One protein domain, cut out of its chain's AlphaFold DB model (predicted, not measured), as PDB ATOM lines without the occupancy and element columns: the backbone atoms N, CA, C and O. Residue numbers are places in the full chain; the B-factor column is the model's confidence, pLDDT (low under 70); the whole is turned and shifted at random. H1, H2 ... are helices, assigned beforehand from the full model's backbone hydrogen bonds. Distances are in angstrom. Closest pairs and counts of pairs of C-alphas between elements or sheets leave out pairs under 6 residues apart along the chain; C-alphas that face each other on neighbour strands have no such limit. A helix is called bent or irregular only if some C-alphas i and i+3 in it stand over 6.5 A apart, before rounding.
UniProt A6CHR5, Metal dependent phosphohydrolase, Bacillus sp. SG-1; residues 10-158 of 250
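Overview. This is residues 10 to 158 of the 250 residues of the protein "Metal dependent phosphohydrolase" of Bacillus sp. SG-1 (UniProt A6CHR5). Three long helices make a rod: H2 and H3 form a hairpin, arm H1a of bent H1 packs on H2, and arm H1b turns away. The printed part has 149 residues, helices H1, H2, H3 in chain order and no named strand: all helix, only just extended, close to loose, radius of gyration of the C-alphas 22.3 A, spans 72 by 34 by 20 A.

Arrangement. H1, residues 10 to 53, assigned as one helix by its hydrogen bonds, is bent: C-alphas 37 and 40 are 7.1 A apart. Its arms, H1a, residues 10 to 37, and H1b, residues 40 to 53, stand at a steep tilt of 53 degrees. H1a touches H2, residues 67 to 96, with a shallow tilt of 29 degrees, opposite ways; the closest C-alphas, Tyr 14 and Leu 88, are 7.0 A apart. H2 and H3, residues 101 to 145, touch as a hairpin, closest at C-alphas Pro 82 and Ile 115, 5.9 A. H1b is apart from both. O i to N i+4 pairs are within hydrogen-bond range throughout H1a and H1b, 24 of 26 in H2, 36 of 41 in H3.

Along the chain. H1a, 40.7 A, begins at C-alpha 10 (166.394, 192.618, 106.985). H2 is 42.8 A long. H3, 65.6 A, is irregular, with C-alphas 102 and 105 7.2 A apart, and ends at C-alpha 145 (192.970, 247.941, 129.961).

Size, cuts and confidence. The printed part has no cut. H1 to H2 is a long link. Residues 56 to 63 and 97 to 102 have pLDDT under 70.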
ATOM      1  N   SER A  10     166.422 191.664 105.866       79.38
ATOM      2  CA  SER A  10     166.394 192.618 106.985       79.38
ATOM      3  C   SER A  10     167.782 192.911 107.570       79.38
ATOM      4  O   SER A  10     168.064 194.055 107.922       79.38
ATOM      5  N   TYR A  11     168.687 191.928 107.605       80.56
ATOM      6  CA  TYR A  11     170.049 192.121 108.116       80.56
ATOM      7  C   TYR A  11     170.910 192.995 107.210       80.56
ATOM      8  O   TYR A  11     171.739 193.755 107.706       80.56
ATOM      9  N   ILE A  12     170.681 192.941 105.895       83.12
ATOM     10  CA  ILE A  12     171.333 193.846 104.940       83.12
ATOM     11  C   ILE A  12     170.897 195.289 105.233       83.12
ATOM     12  O   ILE A  12     171.731 196.192 105.244       83.12
ATOM     13  N   GLY A  13     169.616 195.494 105.564       84.81
ATOM     14  CA  GLY A  13     169.090 196.791 105.998       84.81
ATOM     15  C   GLY A  13     169.743 197.307 107.285       84.81
ATOM     16  O   GLY A  13     170.175 198.458 107.330       84.81
ATOM     17  N   TYR A  14     169.883 196.460 108.310       84.56
ATOM     18  CA  TYR A  14     170.551 196.843 109.559       84.56
ATOM     19  C   TYR A  14     172.041 197.140 109.375       84.56
ATOM     20  O   TYR A  14     172.542 198.120 109.926       84.56
ATOM     21  N   ALA A  15     172.745 196.337 108.573       83.38
ATOM     22  CA  ALA A  15     174.149 196.571 108.250       83.38
ATOM     23  C   ALA A  15     174.338 197.900 107.502       83.38
ATOM     24  O   ALA A  15     175.234 198.674 107.842       83.38
ATOM     25  N   TRP A  16     173.461 198.205 106.540       90.62
ATOM     26  CA  TRP A  16     173.484 199.472 105.809       90.62
ATOM     27  C   TRP A  16     173.210 200.671 106.727       90.62
ATOM     28  O   TRP A  16     173.962 201.645 106.709       90.62
ATOM     29  N   ALA A  17     172.194 200.576 107.594       86.19
ATOM     30  CA  ALA A  17     171.877 201.620 108.567       86.19
ATOM     31  C   ALA A  17     173.037 201.871 109.548       86.19
ATOM     32  O   ALA A  17     173.357 203.022 109.847       86.19
ATOM     33  N   GLY A  18     173.701 200.808 110.011       85.31
ATOM     34  CA  GLY A  18     174.850 200.903 110.912       85.31
ATOM     35  C   GLY A  18     176.074 201.517 110.239       85.31
ATOM     36  O   GLY A  18     176.706 202.407 110.809       85.31
ATOM     37  N   ALA A  19     176.370 201.098 109.006       87.00
ATOM     38  CA  ALA A  19     177.450 201.666 108.206       87.00
ATOM     39  C   ALA A  19     177.224 203.161 107.930       87.00
ATOM     40  O   ALA A  19     178.144 203.960 108.091       87.00
ATOM     41  N   PHE A  20     175.992 203.555 107.591       88.56
ATOM     42  CA  PHE A  20     175.629 204.955 107.378       88.56
ATOM     43  C   PHE A  20     175.812 205.805 108.647       88.56
ATOM     44  O   PHE A  20     176.384 206.898 108.594       88.56
ATOM     45  N   LEU A  21     175.379 205.285 109.801       85.31
ATOM     46  CA  LEU A  21     175.567 205.919 111.108       85.31
ATOM     47  C   LEU A  21     177.051 206.166 111.405       85.31
ATOM     48  O   LEU A  21     177.448 207.297 111.688       85.31
ATOM     49  N   LEU A  22     177.869 205.113 111.311       85.06
ATOM     50  CA  LEU A  22     179.310 205.169 111.573       85.06
ATOM     51  C   LEU A  22     180.036 206.121 110.617       85.06
ATOM     52  O   LEU A  22     180.858 206.918 111.067       85.06
ATOM     53  N   ALA A  23     179.700 206.089 109.325       88.00
ATOM     54  CA  ALA A  23     180.266 206.999 108.332       88.00
ATOM     55  C   ALA A  23     179.935 208.466 108.649       88.00
ATOM     56  O   ALA A  23     180.813 209.324 108.588       88.00
ATOM     57  N   THR A  24     178.696 208.749 109.063       85.44
ATOM     58  CA  THR A  24     178.272 210.104 109.450       85.44
ATOM     59  C   THR A  24     179.027 210.597 110.687       85.44
ATOM     60  O   THR A  24     179.470 211.744 110.720       85.44
ATOM     61  N   MET A  25     179.233 209.729 111.686       84.25
ATOM     62  CA  MET A  25     180.045 210.050 112.866       84.25
ATOM     63  C   MET A  25     181.477 210.395 112.499       84.25
ATOM     64  O   MET A  25     182.010 211.405 112.958       84.25
ATOM     65  N   HIS A  26     182.092 209.552 111.675       84.50
ATOM     66  CA  HIS A  26     183.471 209.730 111.264       84.50
ATOM     67  C   HIS A  26     183.647 211.035 110.484       84.50
ATOM     68  O   HIS A  26     184.478 211.855 110.867       84.50
ATOM     69  N   ALA A  27     182.781 211.289 109.499       86.81
ATOM     70  CA  ALA A  27     182.799 212.515 108.707       86.81
ATOM     71  C   ALA A  27     182.638 213.777 109.569       86.81
ATOM     72  O   ALA A  27     183.300 214.785 109.326       86.81
ATOM     73  N   LEU A  28     181.788 213.736 110.602       81.94
ATOM     74  CA  LEU A  28     181.611 214.874 111.501       81.94
ATOM     75  C   LEU A  28     182.867 215.128 112.348       81.94
ATOM     76  O   LEU A  28     183.301 216.273 112.477       81.94
ATOM     77  N   ILE A  29     183.464 214.074 112.913       81.19
ATOM     78  CA  ILE A  29     184.703 214.183 113.698       81.19
ATOM     79  C   ILE A  29     185.837 214.724 112.818       81.19
ATOM     80  O   ILE A  29     186.511 215.677 113.210       81.19
ATOM     81  N   GLU A  30     186.012 214.168 111.619       85.88
ATOM     82  CA  GLU A  30     187.007 214.628 110.649       85.88
ATOM     83  C   GLU A  30     186.781 216.082 110.241       85.88
ATOM     84  O   GLU A  30     187.740 216.851 110.189       85.88
ATOM     85  N   PHE A  31     185.531 216.493 110.015       84.44
ATOM     86  CA  PHE A  31     185.197 217.882 109.711       84.44
ATOM     87  C   PHE A  31     185.684 218.829 110.814       84.44
ATOM     88  O   PHE A  31     186.368 219.810 110.521       84.44
ATOM     89  N   TYR A  32     185.394 218.535 112.086       77.88
ATOM     90  CA  TYR A  32     185.825 219.400 113.187       77.88
ATOM     91  C   TYR A  32     187.344 219.398 113.394       77.88
ATOM     92  O   TYR A  32     187.921 220.459 113.641       77.88
ATOM     93  N   LEU A  33     188.000 218.240 113.275       80.06
ATOM     94  CA  LEU A  33     189.460 218.146 113.383       80.06
ATOM     95  C   LEU A  33     190.154 218.898 112.242       80.06
ATOM     96  O   LEU A  33     191.093 219.658 112.484       80.06
ATOM     97  N   THR A  34     189.664 218.744 111.014       84.62
ATOM     98  CA  THR A  34     190.181 219.446 109.829       84.62
ATOM     99  C   THR A  34     189.959 220.948 109.955       84.62
ATOM    100  O   THR A  34     190.861 221.743 109.695       84.62
ATOM    101  N   PHE A  35     188.787 221.362 110.442       78.31
ATOM    102  CA  PHE A  35     188.490 222.770 110.677       78.31
ATOM    103  C   PHE A  35     189.484 223.392 111.670       78.31
ATOM    104  O   PHE A  35     190.095 224.415 111.366       78.31
ATOM    105  N   GLN A  36     189.732 222.742 112.813       73.31
ATOM    106  CA  GLN A  36     190.674 223.254 113.816       73.31
ATOM    107  C   GLN A  36     192.127 223.263 113.329       73.31
ATOM    108  O   GLN A  36     192.864 224.207 113.617       73.31
ATOM    109  N   THR A  37     192.549 222.234 112.591       82.00
ATOM    110  CA  THR A  37     193.923 222.124 112.073       82.00
ATOM    111  C   THR A  37     194.202 223.089 110.921       82.00
ATOM    112  O   THR A  37     195.334 223.543 110.770       82.00
ATOM    113  N   SER A  38     193.179 223.467 110.151       81.50
ATOM    114  CA  SER A  38     193.307 224.422 109.044       81.50
ATOM    115  C   SER A  38     193.427 225.888 109.484       81.50
ATOM    116  O   SER A  38     193.964 226.706 108.740       81.50
ATOM    117  N   ALA A  39     192.999 226.228 110.706       75.12
ATOM    118  CA  ALA A  39     192.996 227.598 111.228       75.12
ATOM    119  C   ALA A  39     194.338 228.361 111.083       75.12
ATOM    120  O   ALA A  39     194.329 229.453 110.513       75.12
ATOM    121  N   PRO A  40     195.502 227.832 111.521       77.94
ATOM    122  CA  PRO A  40     196.783 228.530 111.349       77.94
ATOM    123  C   PRO A  40     197.172 228.722 109.878       77.94
ATOM    124  O   PRO A  40     197.811 229.711 109.524       77.94
ATOM    125  N   LEU A  41     196.764 227.794 109.009       83.31
ATOM    126  CA  LEU A  41     197.042 227.848 107.577       83.31
ATOM    127  C   LEU A  41     196.227 228.962 106.906       83.31
ATOM    128  O   LEU A  41     196.753 229.690 106.067       83.31
ATOM    129  N   ILE A  42     194.977 229.157 107.345       78.88
ATOM    130  CA  ILE A  42     194.136 230.289 106.935       78.88
ATOM    131  C   ILE A  42     194.786 231.615 107.341       78.88
ATOM    132  O   ILE A  42     194.835 232.534 106.528       78.88
ATOM    133  N   THR A  43     195.343 231.711 108.553       75.75
ATOM    134  CA  THR A  43     196.038 232.927 109.005       75.75
ATOM    135  C   THR A  43     197.252 233.259 108.132       75.75
ATOM    136  O   THR A  43     197.415 234.404 107.711       75.75
ATOM    137  N   ASP A  44     198.097 232.268 107.820       82.69
ATOM    138  CA  ASP A  44     199.281 232.485 106.974       82.69
ATOM    139  C   ASP A  44     198.892 232.871 105.537       82.69
ATOM    140  O   ASP A  44     199.478 233.781 104.942       82.69
ATOM    141  N   LEU A  45     197.851 232.230 104.992       82.81
ATOM    142  CA  LEU A  45     197.292 232.584 103.688       82.81
ATOM    143  C   LEU A  45     196.731 234.006 103.677       82.81
ATOM    144  O   LEU A  45     197.000 234.750 102.734       82.81
ATOM    145  N   ALA A  46     196.007 234.405 104.720       76.94
ATOM    146  CA  ALA A  46     195.466 235.751 104.851       76.94
ATOM    147  C   ALA A  46     196.574 236.810 104.934       76.94
ATOM    148  O   ALA A  46     196.531 237.804 104.207       76.94
ATOM    149  N   HIS A  47     197.627 236.557 105.715       80.56
ATOM    150  CA  HIS A  47     198.803 237.430 105.775       80.56
ATOM    151  C   HIS A  47     199.508 237.552 104.416       80.56
ATOM    152  O   HIS A  47     199.854 238.658 103.985       80.56
ATOM    153  N   LYS A  48     199.707 236.435 103.703       83.94
ATOM    154  CA  LYS A  48     200.292 236.445 102.353       83.94
ATOM    155  C   LYS A  48     199.412 237.187 101.354       83.94
ATOM    156  O   LYS A  48     199.944 237.963 100.561       83.94
ATOM    157  N   ALA A  49     198.098 236.988 101.402       82.56
ATOM    158  CA  ALA A  49     197.154 237.657 100.515       82.56
ATOM    159  C   ALA A  49     197.171 239.177 100.713       82.56
ATOM    160  O   ALA A  49     197.297 239.923  99.740       82.56
ATOM    161  N   GLN A  50     197.168 239.635 101.966       80.81
ATOM    162  CA  GLN A  50     197.266 241.055 102.286       80.81
ATOM    163  C   GLN A  50     198.599 241.651 101.810       80.81
ATOM    164  O   GLN A  50     198.623 242.736 101.230       80.81
ATOM    165  N   LYS A  51     199.714 240.933 102.004       84.94
ATOM    166  CA  LYS A  51     201.049 241.405 101.610       84.94
ATOM    167  C   LYS A  51     201.241 241.467 100.092       84.94
ATOM    168  O   LYS A  51     201.835 242.422  99.601       84.94
ATOM    169  N   LEU A  52     200.786 240.447  99.363       88.44
ATOM    170  CA  LEU A  52     201.027 240.306  97.922       88.44
ATOM    171  C   LEU A  52     199.977 241.021  97.072       88.44
ATOM    172  O   LEU A  52     200.325 241.639  96.070       88.44
ATOM    173  N   TYR A  53     198.709 240.953  97.471       84.50
ATOM    174  CA  TYR A  53     197.581 241.387  96.643       84.50
ATOM    175  C   TYR A  53     196.808 242.568  97.239       84.50
ATOM    176  O   TYR A  53     195.891 243.075  96.598       84.50
ATOM    177  N   LYS A  54     197.173 243.038  98.446       80.38
ATOM    178  CA  LYS A  54     196.435 244.069  99.209       80.38
ATOM    179  C   LYS A  54     194.955 243.724  99.422       80.38
ATOM    180  O   LYS A  54     194.152 244.605  99.720       80.38
ATOM    181  N   THR A  55     194.597 242.452  99.279       72.69
ATOM    182  CA  THR A  55     193.243 241.953  99.487       72.69
ATOM    183  C   THR A  55     193.103 241.500 100.925       72.69
ATOM    184  O   THR A  55     193.907 240.711 101.422       72.69
ATOM    185  N   ASP A  56     192.066 241.997 101.583       67.88
ATOM    186  CA  ASP A  56     191.705 241.563 102.920       67.88
ATOM    187  C   ASP A  56     190.736 240.379 102.828       67.88
ATOM    188  O   ASP A  56     189.534 240.552 102.611       67.88
ATOM    189  N   LEU A  57     191.279 239.166 102.957       67.00
ATOM    190  CA  LEU A  57     190.489 237.931 102.960       67.00
ATOM    191  C   LEU A  57     189.537 237.846 104.163       67.00
ATOM    192  O   LEU A  57     188.565 237.101 104.099       67.00
ATOM    193  N   TYR A  58     189.760 238.627 105.226       64.19
ATOM    194  CA  TYR A  58     188.885 238.639 106.400       64.19
ATOM    195  C   TYR A  58     187.557 239.362 106.146       64.19
ATOM    196  O   TYR A  58     186.597 239.178 106.893       64.19
ATOM    197  N   ARG A  59     187.479 240.185 105.092       58.06
ATOM    198  CA  ARG A  59     186.286 240.978 104.761       58.06
ATOM    199  C   ARG A  59     185.354 240.285 103.765       58.06
ATOM    200  O   ARG A  59     184.218 240.732 103.588       58.06
ATOM    201  N   ASP A  60     185.812 239.213 103.118       60.62
ATOM    202  CA  ASP A  60     185.005 238.465 102.159       60.62
ATOM    203  C   ASP A  60     184.070 237.477 102.881       60.62
ATOM    204  O   ASP A  60     184.487 236.462 103.439       60.62
ATOM    205  N   LYS A  61     182.766 237.779 102.862       58.53
ATOM    206  CA  LYS A  61     181.711 236.990 103.524       58.53
ATOM    207  C   LYS A  61     181.502 235.601 102.914       58.53
ATOM    208  O   LYS A  61     180.749 234.805 103.475       58.53
ATOM    209  N   ASN A  62     182.148 235.294 101.791       58.69
ATOM    210  CA  ASN A  62     181.973 234.027 101.081       58.69
ATOM    211  C   ASN A  62     182.417 232.790 101.889       58.69
ATOM    212  O   ASN A  62     181.971 231.685 101.589       58.69
ATOM    213  N   PHE A  63     183.220 232.961 102.948       61.38
ATOM    214  CA  PHE A  63     183.708 231.866 103.805       61.38
ATOM    215  C   PHE A  63     183.069 231.825 105.208       61.38
ATOM    216  O   PHE A  63     183.634 231.247 106.139       61.38
ATOM    217  N   TYR A  64     181.884 232.422 105.379       70.50
ATOM    218  CA  TYR A  64     181.195 232.488 106.669       70.50
ATOM    219  C   TYR A  64     180.438 231.193 107.000       70.50
ATOM    220  O   TYR A  64     179.458 230.836 106.341       70.50
ATOM    221  N   LEU A  65     180.845 230.499 108.065       75.19
ATOM    222  CA  LEU A  65     180.219 229.249 108.498       75.19
ATOM    223  C   LEU A  65     179.631 229.426 109.899       75.19
ATOM    224  O   LEU A  65     180.338 229.287 110.892       75.19
ATOM    225  N   SER A  66     178.328 229.715 109.958       83.62
ATOM    226  CA  SER A  66     177.627 230.084 111.197       83.62
ATOM    227  C   SER A  66     177.853 229.089 112.340       83.62
ATOM    228  O   SER A  66     177.517 227.900 112.244       83.62
ATOM    229  N   LEU A  67     178.352 229.610 113.458       85.38
ATOM    230  CA  LEU A  67     178.525 228.951 114.745       85.38
ATOM    231  C   LEU A  67     177.217 228.322 115.214       85.38
ATOM    232  O   LEU A  67     177.222 227.181 115.667       85.38
ATOM    233  N   LYS A  68     176.078 229.008 115.039       86.69
ATOM    234  CA  LYS A  68     174.762 228.457 115.393       86.69
ATOM    235  C   LYS A  68     174.499 227.138 114.670       86.69
ATOM    236  O   LYS A  68     174.076 226.170 115.297       86.69
ATOM    237  N   ARG A  69     174.756 227.081 113.357       85.12
ATOM    238  CA  ARG A  69     174.555 225.857 112.563       85.12
ATOM    239  C   ARG A  69     175.528 224.758 112.985       85.12
ATOM    240  O   ARG A  69     175.091 223.624 113.148       85.12
ATOM    241  N   LYS A  70     176.801 225.095 113.230       85.62
ATOM    242  CA  LYS A  70     177.807 224.147 113.745       85.62
ATOM    243  C   LYS A  70     177.389 223.560 115.095       85.62
ATOM    244  O   LYS A  70     177.454 222.350 115.275       85.62
ATOM    245  N   LEU A  71     176.952 224.395 116.036       88.19
ATOM    246  CA  LEU A  71     176.562 223.959 117.378       88.19
ATOM    247  C   LEU A  71     175.277 223.133 117.363       88.19
ATOM    248  O   LEU A  71     175.232 222.105 118.025       88.19
ATOM    249  N   LEU A  72     174.261 223.543 116.594       87.88
ATOM    250  CA  LEU A  72     173.013 222.786 116.467       87.88
ATOM    251  C   LEU A  72     173.231 221.428 115.796       87.88
ATOM    252  O   LEU A  72     172.714 220.426 116.279       87.88
ATOM    253  N   ALA A  73     174.002 221.381 114.706       85.81
ATOM    254  CA  ALA A  73     174.312 220.123 114.034       85.81
ATOM    255  C   ALA A  73     175.114 219.188 114.951       85.81
ATOM    256  O   ALA A  73     174.772 218.015 115.081       85.81
ATOM    257  N   GLY A  74     176.131 219.718 115.639       87.62
ATOM    258  CA  GLY A  74     176.947 218.952 116.575       87.62
ATOM    259  C   GLY A  74     176.169 218.445 117.791       87.62
ATOM    260  O   GLY A  74     176.309 217.281 118.157       87.62
ATOM    261  N   SER A  75     175.330 219.279 118.414       88.69
ATOM    262  CA  SER A  75     174.563 218.888 119.604       88.69
ATOM    263  C   SER A  75     173.466 217.878 119.278       88.69
ATOM    264  O   SER A  75     173.310 216.891 119.997       88.69
ATOM    265  N   LEU A  76     172.758 218.071 118.158       88.81
ATOM    266  CA  LEU A  76     171.775 217.111 117.662       88.81
ATOM    267  C   LEU A  76     172.440 215.766 117.368       88.81
ATOM    268  O   LEU A  76     171.916 214.722 117.755       88.81
ATOM    269  N   PHE A  77     173.608 215.792 116.725       86.56
ATOM    270  CA  PHE A  77     174.367 214.587 116.436       86.56
ATOM    271  C   PHE A  77     174.793 213.862 117.718       86.56
ATOM    272  O   PHE A  77     174.531 212.670 117.851       86.56
ATOM    273  N   LEU A  78     175.371 214.570 118.695       86.62
ATOM    274  CA  LEU A  78     175.794 213.975 119.969       86.62
ATOM    275  C   LEU A  78     174.640 213.389 120.782       86.62
ATOM    276  O   LEU A  78     174.855 212.421 121.505       86.62
ATOM    277  N   ALA A  79     173.433 213.942 120.668       87.12
ATOM    278  CA  ALA A  79     172.257 213.402 121.341       87.12
ATOM    279  C   ALA A  79     171.676 212.179 120.611       87.12
ATOM    280  O   ALA A  79     171.337 211.175 121.238       87.12
ATOM    281  N   LEU A  80     171.554 212.251 119.281       89.75
ATOM    282  CA  LEU A  80     170.824 211.262 118.488       89.75
ATOM    283  C   LEU A  80     171.680 210.043 118.113       89.75
ATOM    284  O   LEU A  80     171.183 208.916 118.135       89.75
ATOM    285  N   PHE A  81     172.961 210.247 117.793       87.81
ATOM    286  CA  PHE A  81     173.864 209.187 117.338       87.81
ATOM    287  C   PHE A  81     173.996 208.034 118.355       87.81
ATOM    288  O   PHE A  81     173.734 206.892 117.971       87.81
ATOM    289  N   PRO A  82     174.304 208.294 119.646       87.62
ATOM    290  CA  PRO A  82     174.279 207.290 120.711       87.62
ATOM    291  C   PRO A  82     173.033 206.409 120.740       87.62
ATOM    292  O   PRO A  82     173.123 205.183 120.794       87.62
ATOM    293  N   VAL A  83     171.863 207.047 120.701       89.31
ATOM    294  CA  VAL A  83     170.572 206.380 120.873       89.31
ATOM    295  C   VAL A  83     170.266 205.507 119.666       89.31
ATOM    296  O   VAL A  83     169.863 204.355 119.828       89.31
ATOM    297  N   LEU A  84     170.498 206.021 118.454       89.88
ATOM    298  CA  LEU A  84     170.281 205.254 117.232       89.88
ATOM    299  C   LEU A  84     171.255 204.076 117.120       89.88
ATOM    300  O   LEU A  84     170.827 202.977 116.772       89.88
ATOM    301  N   LEU A  85     172.533 204.275 117.460       87.25
ATOM    302  CA  LEU A  85     173.534 203.209 117.446       87.25
ATOM    303  C   LEU A  85     173.189 202.110 118.460       87.25
ATOM    304  O   LEU A  85     173.217 200.932 118.109       87.25
ATOM    305  N   PHE A  86     172.824 202.483 119.691       89.94
ATOM    306  CA  PHE A  86     172.418 201.530 120.728       89.94
ATOM    307  C   PHE A  86     171.152 200.763 120.330       89.94
ATOM    308  O   PHE A  86     171.105 199.540 120.455       89.94
ATOM    309  N   SER A  87     170.140 201.468 119.813       89.00
ATOM    310  CA  SER A  87     168.881 200.871 119.355       89.00
ATOM    311  C   SER A  87     169.112 199.864 118.226       89.00
ATOM    312  O   SER A  87     168.663 198.720 118.309       89.00
ATOM    313  N   LEU A  88     169.893 200.248 117.210       87.88
ATOM    314  CA  LEU A  88     170.242 199.377 116.092       87.88
ATOM    315  C   LEU A  88     171.049 198.156 116.556       87.88
ATOM    316  O   LEU A  88     170.724 197.028 116.191       87.88
ATOM    317  N   ALA A  89     172.065 198.363 117.398       86.38
ATOM    318  CA  ALA A  89     172.881 197.278 117.940       86.38
ATOM    319  C   ALA A  89     172.042 196.292 118.769       86.38
ATOM    320  O   ALA A  89     172.238 195.079 118.675       86.38
ATOM    321  N   SER A  90     171.085 196.799 119.555       86.69
ATOM    322  CA  SER A  90     170.174 195.973 120.352       86.69
ATOM    323  C   SER A  90     169.231 195.152 119.465       86.69
ATOM    324  O   SER A  90     169.110 193.946 119.675       86.69
ATOM    325  N   GLN A  91     168.651 195.745 118.410       85.25
ATOM    326  CA  GLN A  91     167.828 195.001 117.443       85.25
ATOM    327  C   GLN A  91     168.608 193.880 116.744       85.25
ATOM    328  O   GLN A  91     168.109 192.761 116.623       85.25
ATOM    329  N   VAL A  92     169.845 194.150 116.314       83.94
ATOM    330  CA  VAL A  92     170.706 193.141 115.675       83.94
ATOM    331  C   VAL A  92     171.009 191.993 116.642       83.94
ATOM    332  O   VAL A  92     170.927 190.825 116.269       83.94
ATOM    333  N   ARG A  93     171.300 192.293 117.911       82.00
ATOM    334  CA  ARG A  93     171.598 191.255 118.906       82.00
ATOM    335  C   ARG A  93     170.377 190.410 119.273       82.00
ATOM    336  O   ARG A  93     170.497 189.191 119.376       82.00
ATOM    337  N   LEU A  94     169.214 191.036 119.450       80.19
ATOM    338  CA  LEU A  94     167.963 190.342 119.775       80.19
ATOM    339  C   LEU A  94     167.451 189.466 118.622       80.19
ATOM    340  O   LEU A  94     166.758 188.487 118.874       80.19
ATOM    341  N   SER A  95     167.787 189.797 117.372       78.81
ATOM    342  CA  SER A  95     167.371 189.021 116.194       78.81
ATOM    343  C   SER A  95     168.294 187.840 115.869       78.81
ATOM    344  O   SER A  95     167.815 186.821 115.378       78.81
ATOM    345  N   LEU A  96     169.597 187.948 116.163       73.38
ATOM    346  CA  LEU A  96     170.591 186.907 115.858       73.38
ATOM    347  C   LEU A  96     170.716 185.815 116.928       73.38
ATOM    348  O   LEU A  96     171.134 184.704 116.609       73.38
ATOM    349  N   THR A  97     170.418 186.127 118.191       69.62
ATOM    350  CA  THR A  97     170.721 185.236 119.323       69.62
ATOM    351  C   THR A  97     169.438 184.722 119.970       69.62
ATOM    352  O   THR A  97     168.713 185.489 120.591       69.62
ATOM    353  N   SER A  98     169.178 183.417 119.866       63.88
ATOM    354  CA  SER A  98     168.075 182.708 120.544       63.88
ATOM    355  C   SER A  98     168.418 182.245 121.975       63.88
ATOM    356  O   SER A  98     167.630 181.550 122.608       63.88
ATOM    357  N   GLU A  99     169.605 182.607 122.468       56.28
ATOM    358  CA  GLU A  99     170.208 182.179 123.741       56.28
ATOM    359  C   GLU A  99     169.794 183.070 124.939       56.28
ATOM    360  O   GLU A  99     169.372 184.216 124.746       56.28
ATOM    361  N   PRO A 100     169.908 182.580 126.194       59.47
ATOM    362  CA  PRO A 100     169.327 183.225 127.363       59.47
ATOM    363  C   PRO A 100     169.923 184.601 127.685       59.47
ATOM    364  O   PRO A 100     171.085 184.916 127.430       59.47
ATOM    365  N   GLN A 101     169.098 185.410 128.353       66.00
ATOM    366  CA  GLN A 101     169.305 186.815 128.732       66.00
ATOM    367  C   GLN A 101     170.571 187.113 129.572       66.00
ATOM    368  O   GLN A 101     170.885 188.284 129.800       66.00
ATOM    369  N   SER A 102     171.306 186.095 130.037       66.62
ATOM    370  CA  SER A 102     172.379 186.213 131.038       66.62
ATOM    371  C   SER A 102     173.600 187.018 130.565       66.62
ATOM    372  O   SER A 102     174.317 187.572 131.393       66.62
ATOM    373  N   GLY A 103     173.806 187.169 129.250       79.06
ATOM    374  CA  GLY A 103     174.895 187.972 128.673       79.06
ATOM    375  C   GLY A 103     174.497 189.355 128.136       79.06
ATOM    376  O   GLY A 103     175.371 190.107 127.698       79.06
ATOM    377  N   TYR A 104     173.204 189.706 128.114       83.00
ATOM    378  CA  TYR A 104     172.733 190.952 127.489       83.00
ATOM    379  C   TYR A 104     173.198 192.194 128.255       83.00
ATOM    380  O   TYR A 104     173.767 193.106 127.661       83.00
ATOM    381  N   TRP A 105     173.013 192.207 129.577       85.12
ATOM    382  CA  TRP A 105     173.315 193.373 130.413       85.12
ATOM    383  C   TRP A 105     174.807 193.704 130.477       85.12
ATOM    384  O   TRP A 105     175.163 194.879 130.470       85.12
ATOM    385  N   SER A 106     175.682 192.693 130.471       86.94
ATOM    386  CA  SER A 106     177.135 192.906 130.429       86.94
ATOM    387  C   SER A 106     177.565 193.574 129.117       86.94
ATOM    388  O   SER A 106     178.270 194.583 129.131       86.94
ATOM    389  N   TRP A 107     177.073 193.075 127.978       87.81
ATOM    390  CA  TRP A 107     177.347 193.683 126.676       87.81
ATOM    391  C   TRP A 107     176.741 195.082 126.538       87.81
ATOM    392  O   TRP A 107     177.424 196.002 126.089       87.81
ATOM    393  N   ALA A 108     175.479 195.255 126.941       88.50
ATOM    394  CA  ALA A 108     174.799 196.543 126.884       88.50
ATOM    395  C   ALA A 108     175.524 197.575 127.759       88.50
ATOM    396  O   ALA A 108     175.741 198.697 127.313       88.50
ATOM    397  N   GLY A 109     175.974 197.183 128.955       89.88
ATOM    398  CA  GLY A 109     176.771 198.030 129.841       89.88
ATOM    399  C   GLY A 109     178.097 198.470 129.214       89.88
ATOM    400  O   GLY A 109     178.417 199.656 129.236       89.88
ATOM    401  N   PHE A 110     178.836 197.547 128.588       90.06
ATOM    402  CA  PHE A 110     180.075 197.881 127.874       90.06
ATOM    403  C   PHE A 110     179.832 198.865 126.719       90.06
ATOM    404  O   PHE A 110     180.557 199.850 126.568       90.06
ATOM    405  N   LEU A 111     178.781 198.638 125.930       88.06
ATOM    406  CA  LEU A 111     178.440 199.488 124.791       88.06
ATOM    407  C   LEU A 111     177.979 200.886 125.237       88.06
ATOM    408  O   LEU A 111     178.397 201.885 124.652       88.06
ATOM    409  N   VAL A 112     177.194 200.978 126.315       89.62
ATOM    410  CA  VAL A 112     176.809 202.254 126.940       89.62
ATOM    411  C   VAL A 112     178.038 203.019 127.437       89.62
ATOM    412  O   VAL A 112     178.115 204.226 127.233       89.62
ATOM    413  N   LEU A 113     179.030 202.345 128.026       92.50
ATOM    414  CA  LEU A 113     180.259 202.993 128.498       92.50
ATOM    415  C   LEU A 113     181.058 203.625 127.346       92.50
ATOM    416  O   LEU A 113     181.505 204.772 127.457       92.50
ATOM    417  N   ILE A 114     181.191 202.918 126.218       89.25
ATOM    418  CA  ILE A 114     181.822 203.461 125.003       89.25
ATOM    419  C   ILE A 114     181.056 204.689 124.506       89.25
ATOM    420  O   ILE A 114     181.655 205.729 124.233       89.25
ATOM    421  N   ILE A 115     179.730 204.584 124.427       88.31
ATOM    422  CA  ILE A 115     178.857 205.669 123.981       88.31
ATOM    423  C   ILE A 115     178.995 206.908 124.872       88.31
ATOM    424  O   ILE A 115     179.143 208.013 124.355       88.31
ATOM    425  N   LEU A 116     178.974 206.737 126.195       89.69
ATOM    426  CA  LEU A 116     179.118 207.841 127.145       89.69
ATOM    427  C   LEU A 116     180.478 208.525 127.000       89.69
ATOM    428  O   LEU A 116     180.557 209.752 127.031       89.69
ATOM    429  N   THR A 117     181.534 207.744 126.773       90.00
ATOM    430  CA  THR A 117     182.889 208.264 126.564       90.00
ATOM    431  C   THR A 117     182.978 209.075 125.267       90.00
ATOM    432  O   THR A 117     183.510 210.184 125.267       90.00
ATOM    433  N   LEU A 118     182.410 208.569 124.167       85.38
ATOM    434  CA  LEU A 118     182.338 209.287 122.888       85.38
ATOM    435  C   LEU A 118     181.503 210.570 122.994       85.38
ATOM    436  O   LEU A 118     181.922 211.615 122.498       85.38
ATOM    437  N   ALA A 119     180.354 210.516 123.671       88.00
ATOM    438  CA  ALA A 119     179.499 211.679 123.893       88.00
ATOM    439  C   ALA A 119     180.206 212.752 124.738       88.00
ATOM    440  O   ALA A 119     180.136 213.944 124.424       88.00
ATOM    441  N   PHE A 120     180.942 212.335 125.772       90.44
ATOM    442  CA  PHE A 120     181.739 213.228 126.609       90.44
ATOM    443  C   PHE A 120     182.852 213.918 125.810       90.44
ATOM    444  O   PHE A 120     182.962 215.145 125.832       90.44
ATOM    445  N   LEU A 121     183.623 213.154 125.028       87.88
ATOM    446  CA  LEU A 121     184.664 213.698 124.149       87.88
ATOM    447  C   LEU A 121     184.092 214.670 123.110       87.88
ATOM    448  O   LEU A 121     184.643 215.753 122.902       87.88
ATOM    449  N   GLY A 122     182.965 214.319 122.491       85.19
ATOM    450  CA  GLY A 122     182.294 215.188 121.530       85.19
ATOM    451  C   GLY A 122     181.776 216.487 122.154       85.19
ATOM    452  O   GLY A 122     181.895 217.553 121.549       85.19
ATOM    453  N   THR A 123     181.286 216.429 123.394       89.62
ATOM    454  CA  THR A 123     180.855 217.619 124.145       89.62
ATOM    455  C   THR A 123     182.030 218.553 124.426       89.62
ATOM    456  O   THR A 123     181.924 219.756 124.184       89.62
ATOM    457  N   ILE A 124     183.175 218.012 124.862       88.25
ATOM    458  CA  ILE A 124     184.406 218.795 125.057       88.25
ATOM    459  C   ILE A 124     184.820 219.477 123.751       88.25
ATOM    460  O   ILE A 124     185.157 220.662 123.746       88.25
ATOM    461  N   LEU A 125     184.777 218.753 122.632       84.69
ATOM    462  CA  LEU A 125     185.142 219.297 121.331       84.69
ATOM    463  C   LEU A 125     184.231 220.466 120.916       84.69
ATOM    464  O   LEU A 125     184.737 221.492 120.457       84.69
ATOM    465  N   LEU A 126     182.912 220.352 121.119       86.44
ATOM    466  CA  LEU A 126     181.983 221.452 120.843       86.44
ATOM    467  C   LEU A 126     182.215 222.654 121.758       86.44
ATOM    468  O   LEU A 126     182.189 223.788 121.280       86.44
ATOM    469  N   PHE A 127     182.476 222.421 123.044       88.81
ATOM    470  CA  PHE A 127     182.728 223.494 124.004       88.81
ATOM    471  C   PHE A 127     183.974 224.314 123.643       88.81
ATOM    472  O   PHE A 127     183.943 225.547 123.684       88.81
ATOM    473  N   ARG A 128     185.050 223.655 123.188       85.62
ATOM    474  CA  ARG A 128     186.294 224.333 122.781       85.62
ATOM    475  C   ARG A 128     186.112 225.313 121.617       85.62
ATOM    476  O   ARG A 128     186.874 226.275 121.536       85.62
ATOM    477  N   ASN A 129     185.108 225.115 120.756       83.38
ATOM    478  CA  ASN A 129     184.790 226.053 119.670       83.38
ATOM    479  C   ASN A 129     184.237 227.398 120.180       83.38
ATOM    480  O   ASN A 129     184.279 228.374 119.440       83.38
ATOM    481  N   ILE A 130     183.734 227.461 121.417       90.31
ATOM    482  CA  ILE A 130     183.265 228.701 122.059       90.31
ATOM    483  C   ILE A 130     184.333 229.248 123.008       90.31
ATOM    484  O   ILE A 130     184.619 230.441 123.002       90.31
ATOM    485  N   GLU A 131     184.940 228.378 123.819       91.81
ATOM    486  CA  GLU A 131     185.862 228.789 124.882       91.81
ATOM    487  C   GLU A 131     187.079 229.558 124.348       91.81
ATOM    488  O   GLU A 131     187.464 230.581 124.915       91.81
ATOM    489  N   LYS A 132     187.687 229.079 123.255       89.94
ATOM    490  CA  LYS A 132     188.915 229.672 122.716       89.94
ATOM    491  C   LYS A 132     188.702 231.109 122.194       89.94
ATOM    492  O   LYS A 132     189.397 231.988 122.695       89.94
ATOM    493  N   PRO A 133     187.744 231.389 121.285       90.81
ATOM    494  CA  PRO A 133     187.470 232.765 120.853       90.81
ATOM    495  C   PRO A 133     187.135 233.724 122.001       90.81
ATOM    496  O   PRO A 133     187.558 234.879 121.991       90.81
ATOM    497  N   VAL A 134     186.392 233.250 123.008       94.31
ATOM    498  CA  VAL A 134     186.033 234.065 124.178       94.31
ATOM    499  C   VAL A 134     187.272 234.432 124.994       94.31
ATOM    500  O   VAL A 134     187.424 235.593 125.372       94.31
ATOM    501  N   LYS A 135     188.180 233.477 125.236       94.38
ATOM    502  CA  LYS A 135     189.452 233.741 125.925       94.38
ATOM    503  C   LYS A 135     190.335 234.712 125.148       94.38
ATOM    504  O   LYS A 135     190.894 235.621 125.753       94.38
ATOM    505  N   ASP A 136     190.420 234.565 123.828       92.81
ATOM    506  CA  ASP A 136     191.225 235.452 122.982       92.81
ATOM    507  C   ASP A 136     190.705 236.903 123.043       92.81
ATOM    508  O   ASP A 136     191.489 237.837 123.226       92.81
ATOM    509  N   LEU A 137     189.379 237.101 123.007       95.00
ATOM    510  CA  LEU A 137     188.758 238.414 123.228       95.00
ATOM    511  C   LEU A 137     189.021 238.958 124.633       95.00
ATOM    512  O   LEU A 137     189.383 240.124 124.778       95.00
ATOM    513  N   GLN A 138     188.859 238.131 125.668       95.88
ATOM    514  CA  GLN A 138     189.104 238.532 127.053       95.88
ATOM    515  C   GLN A 138     190.549 239.012 127.246       95.88
ATOM    516  O   GLN A 138     190.767 240.068 127.841       95.88
ATOM    517  N   HIS A 139     191.526 238.283 126.703       94.44
ATOM    518  CA  HIS A 139     192.925 238.700 126.713       94.44
ATOM    519  C   HIS A 139     193.142 240.007 125.938       94.44
ATOM    520  O   HIS A 139     193.879 240.874 126.404       94.44
ATOM    521  N   GLY A 140     192.464 240.201 124.802       94.50
ATOM    522  CA  GLY A 140     192.486 241.471 124.073       94.50
ATOM    523  C   GLY A 140     191.988 242.653 124.906       94.50
ATOM    524  O   GLY A 140     192.656 243.683 124.967       94.50
ATOM    525  N   PHE A 141     190.853 242.503 125.596       95.12
ATOM    526  CA  PHE A 141     190.330 243.546 126.484       95.12
ATOM    527  C   PHE A 141     191.279 243.853 127.647       95.12
ATOM    528  O   PHE A 141     191.517 245.023 127.931       95.12
ATOM    529  N   GLN A 142     191.870 242.828 128.267       95.12
ATOM    530  CA  GLN A 142     192.858 243.004 129.337       95.12
ATOM    531  C   GLN A 142     194.106 243.756 128.857       95.12
ATOM    532  O   GLN A 142     194.615 244.623 129.564       95.12
ATOM    533  N   ASN A 143     194.583 243.475 127.641       94.25
ATOM    534  CA  ASN A 143     195.714 244.205 127.063       94.25
ATOM    535  C   ASN A 143     195.378 245.691 126.870       94.25
ATOM    536  O   ASN A 143     196.181 246.553 127.225       94.25
ATOM    537  N   VAL A 144     194.177 246.000 126.371       94.75
ATOM    538  CA  VAL A 144     193.704 247.384 126.208       94.75
ATOM    539  C   VAL A 144     193.569 248.093 127.559       94.75
ATOM    540  O   VAL A 144     193.982 249.244 127.675       94.75
ATOM    541  N   GLU A 145     193.058 247.413 128.589       93.06
ATOM    542  CA  GLU A 145     192.970 247.941 129.961       93.06
ATOM    543  C   GLU A 145     194.352 248.310 130.527       93.06
ATOM    544  O   GLU A 145     194.506 249.327 131.199       93.06
ATOM    545  N   GLN A 146     195.383 247.537 130.183       93.50
ATOM    546  CA  GLN A 146     196.781 247.799 130.547       93.50
ATOM    547  C   GLN A 146     197.481 248.815 129.621       93.50
ATOM    548  O   GLN A 146     198.702 248.972 129.683       93.50
ATOM    549  N   GLY A 147     196.742 249.487 128.731       90.38
ATOM    550  CA  GLY A 147     197.268 250.480 127.786       90.38
ATOM    551  C   GLY A 147     197.965 249.896 126.550       90.38
ATOM    552  O   GLY A 147     198.451 250.649 125.706       90.38
ATOM    553  N   HIS A 148     198.001 248.571 126.392       93.56
ATOM    554  CA  HIS A 148     198.540 247.912 125.204       93.56
ATOM    555  C   HIS A 148     197.476 247.831 124.106       93.56
ATOM    556  O   HIS A 148     196.748 246.848 123.961       93.56
ATOM    557  N   LEU A 149     197.409 248.883 123.291       91.69
ATOM    558  CA  LEU A 149     196.527 248.965 122.127       91.69
ATOM    559  C   LEU A 149     197.103 248.154 120.959       91.69
ATOM    560  O   LEU A 149     197.739 248.714 120.068       91.69
ATOM    561  N   ALA A 150     196.893 246.840 120.957       89.94
ATOM    562  CA  ALA A 150     197.270 245.960 119.852       89.94
ATOM    563  C   ALA A 150     196.035 245.241 119.280       89.94
ATOM    564  O   ALA A 150     195.200 244.765 120.054       89.94
ATOM    565  N   PRO A 151     195.896 245.147 117.945       89.06
ATOM    566  CA  PRO A 151     194.826 244.368 117.339       89.06
ATOM    567  C   PRO A 151     195.030 242.873 117.607       89.06
ATOM    568  O   PRO A 151     196.158 242.378 117.662       89.06
ATOM    569  N   LEU A 152     193.925 242.145 117.731       89.81
ATOM    570  CA  LEU A 152     193.919 240.692 117.797       89.81
ATOM    571  C   LEU A 152     194.023 240.091 116.395       89.81
ATOM    572  O   LEU A 152     193.473 240.614 115.422       89.81
ATOM    573  N   ASN A 153     194.682 238.939 116.312       85.50
ATOM    574  CA  ASN A 153     194.620 238.104 115.122       85.50
ATOM    575  C   ASN A 153     193.221 237.473 114.988       85.50
ATOM    576  O   ASN A 153     192.624 237.082 115.991       85.50
ATOM    577  N   ASN A 154     192.718 237.334 113.760       82.88
ATOM    578  CA  ASN A 154     191.379 236.815 113.483       82.88
ATOM    579  C   ASN A 154     191.424 235.494 112.691       82.88
ATOM    580  O   ASN A 154     191.232 235.493 111.479       82.88
ATOM    581  N   PRO A 155     191.656 234.340 113.339       80.00
ATOM    582  CA  PRO A 155     191.619 233.041 112.667       80.00
ATOM    583  C   PRO A 155     190.189 232.517 112.429       80.00
ATOM    584  O   PRO A 155     190.026 231.383 111.976       80.00
ATOM    585  N   TYR A 156     189.153 233.283 112.783       83.56
ATOM    586  CA  TYR A 156     187.772 232.810 112.815       83.56
ATOM    587  C   TYR A 156     187.007 233.190 111.550       83.56
ATOM    588  O   TYR A 156     187.191 234.259 110.971       83.56
ATOM    589  N   SER A 157     186.099 232.303 111.147       81.56
ATOM    590  CA  SER A 157     185.268 232.442 109.946       81.56
ATOM    591  C   SER A 157     183.770 232.334 110.268       81.56
ATOM    592  O   SER A 157     182.970 231.852 109.467       81.56
ATOM    593  N   ASP A 158     183.398 232.702 111.488       85.88
ATOM    594  CA  ASP A 158     182.036 232.663 112.015       85.88
ATOM    595  C   ASP A 158     181.707 233.979 112.738       85.88
ATOM    596  O   ASP A 158     182.397 234.980 112.561       85.88
TER     597      ASP A 158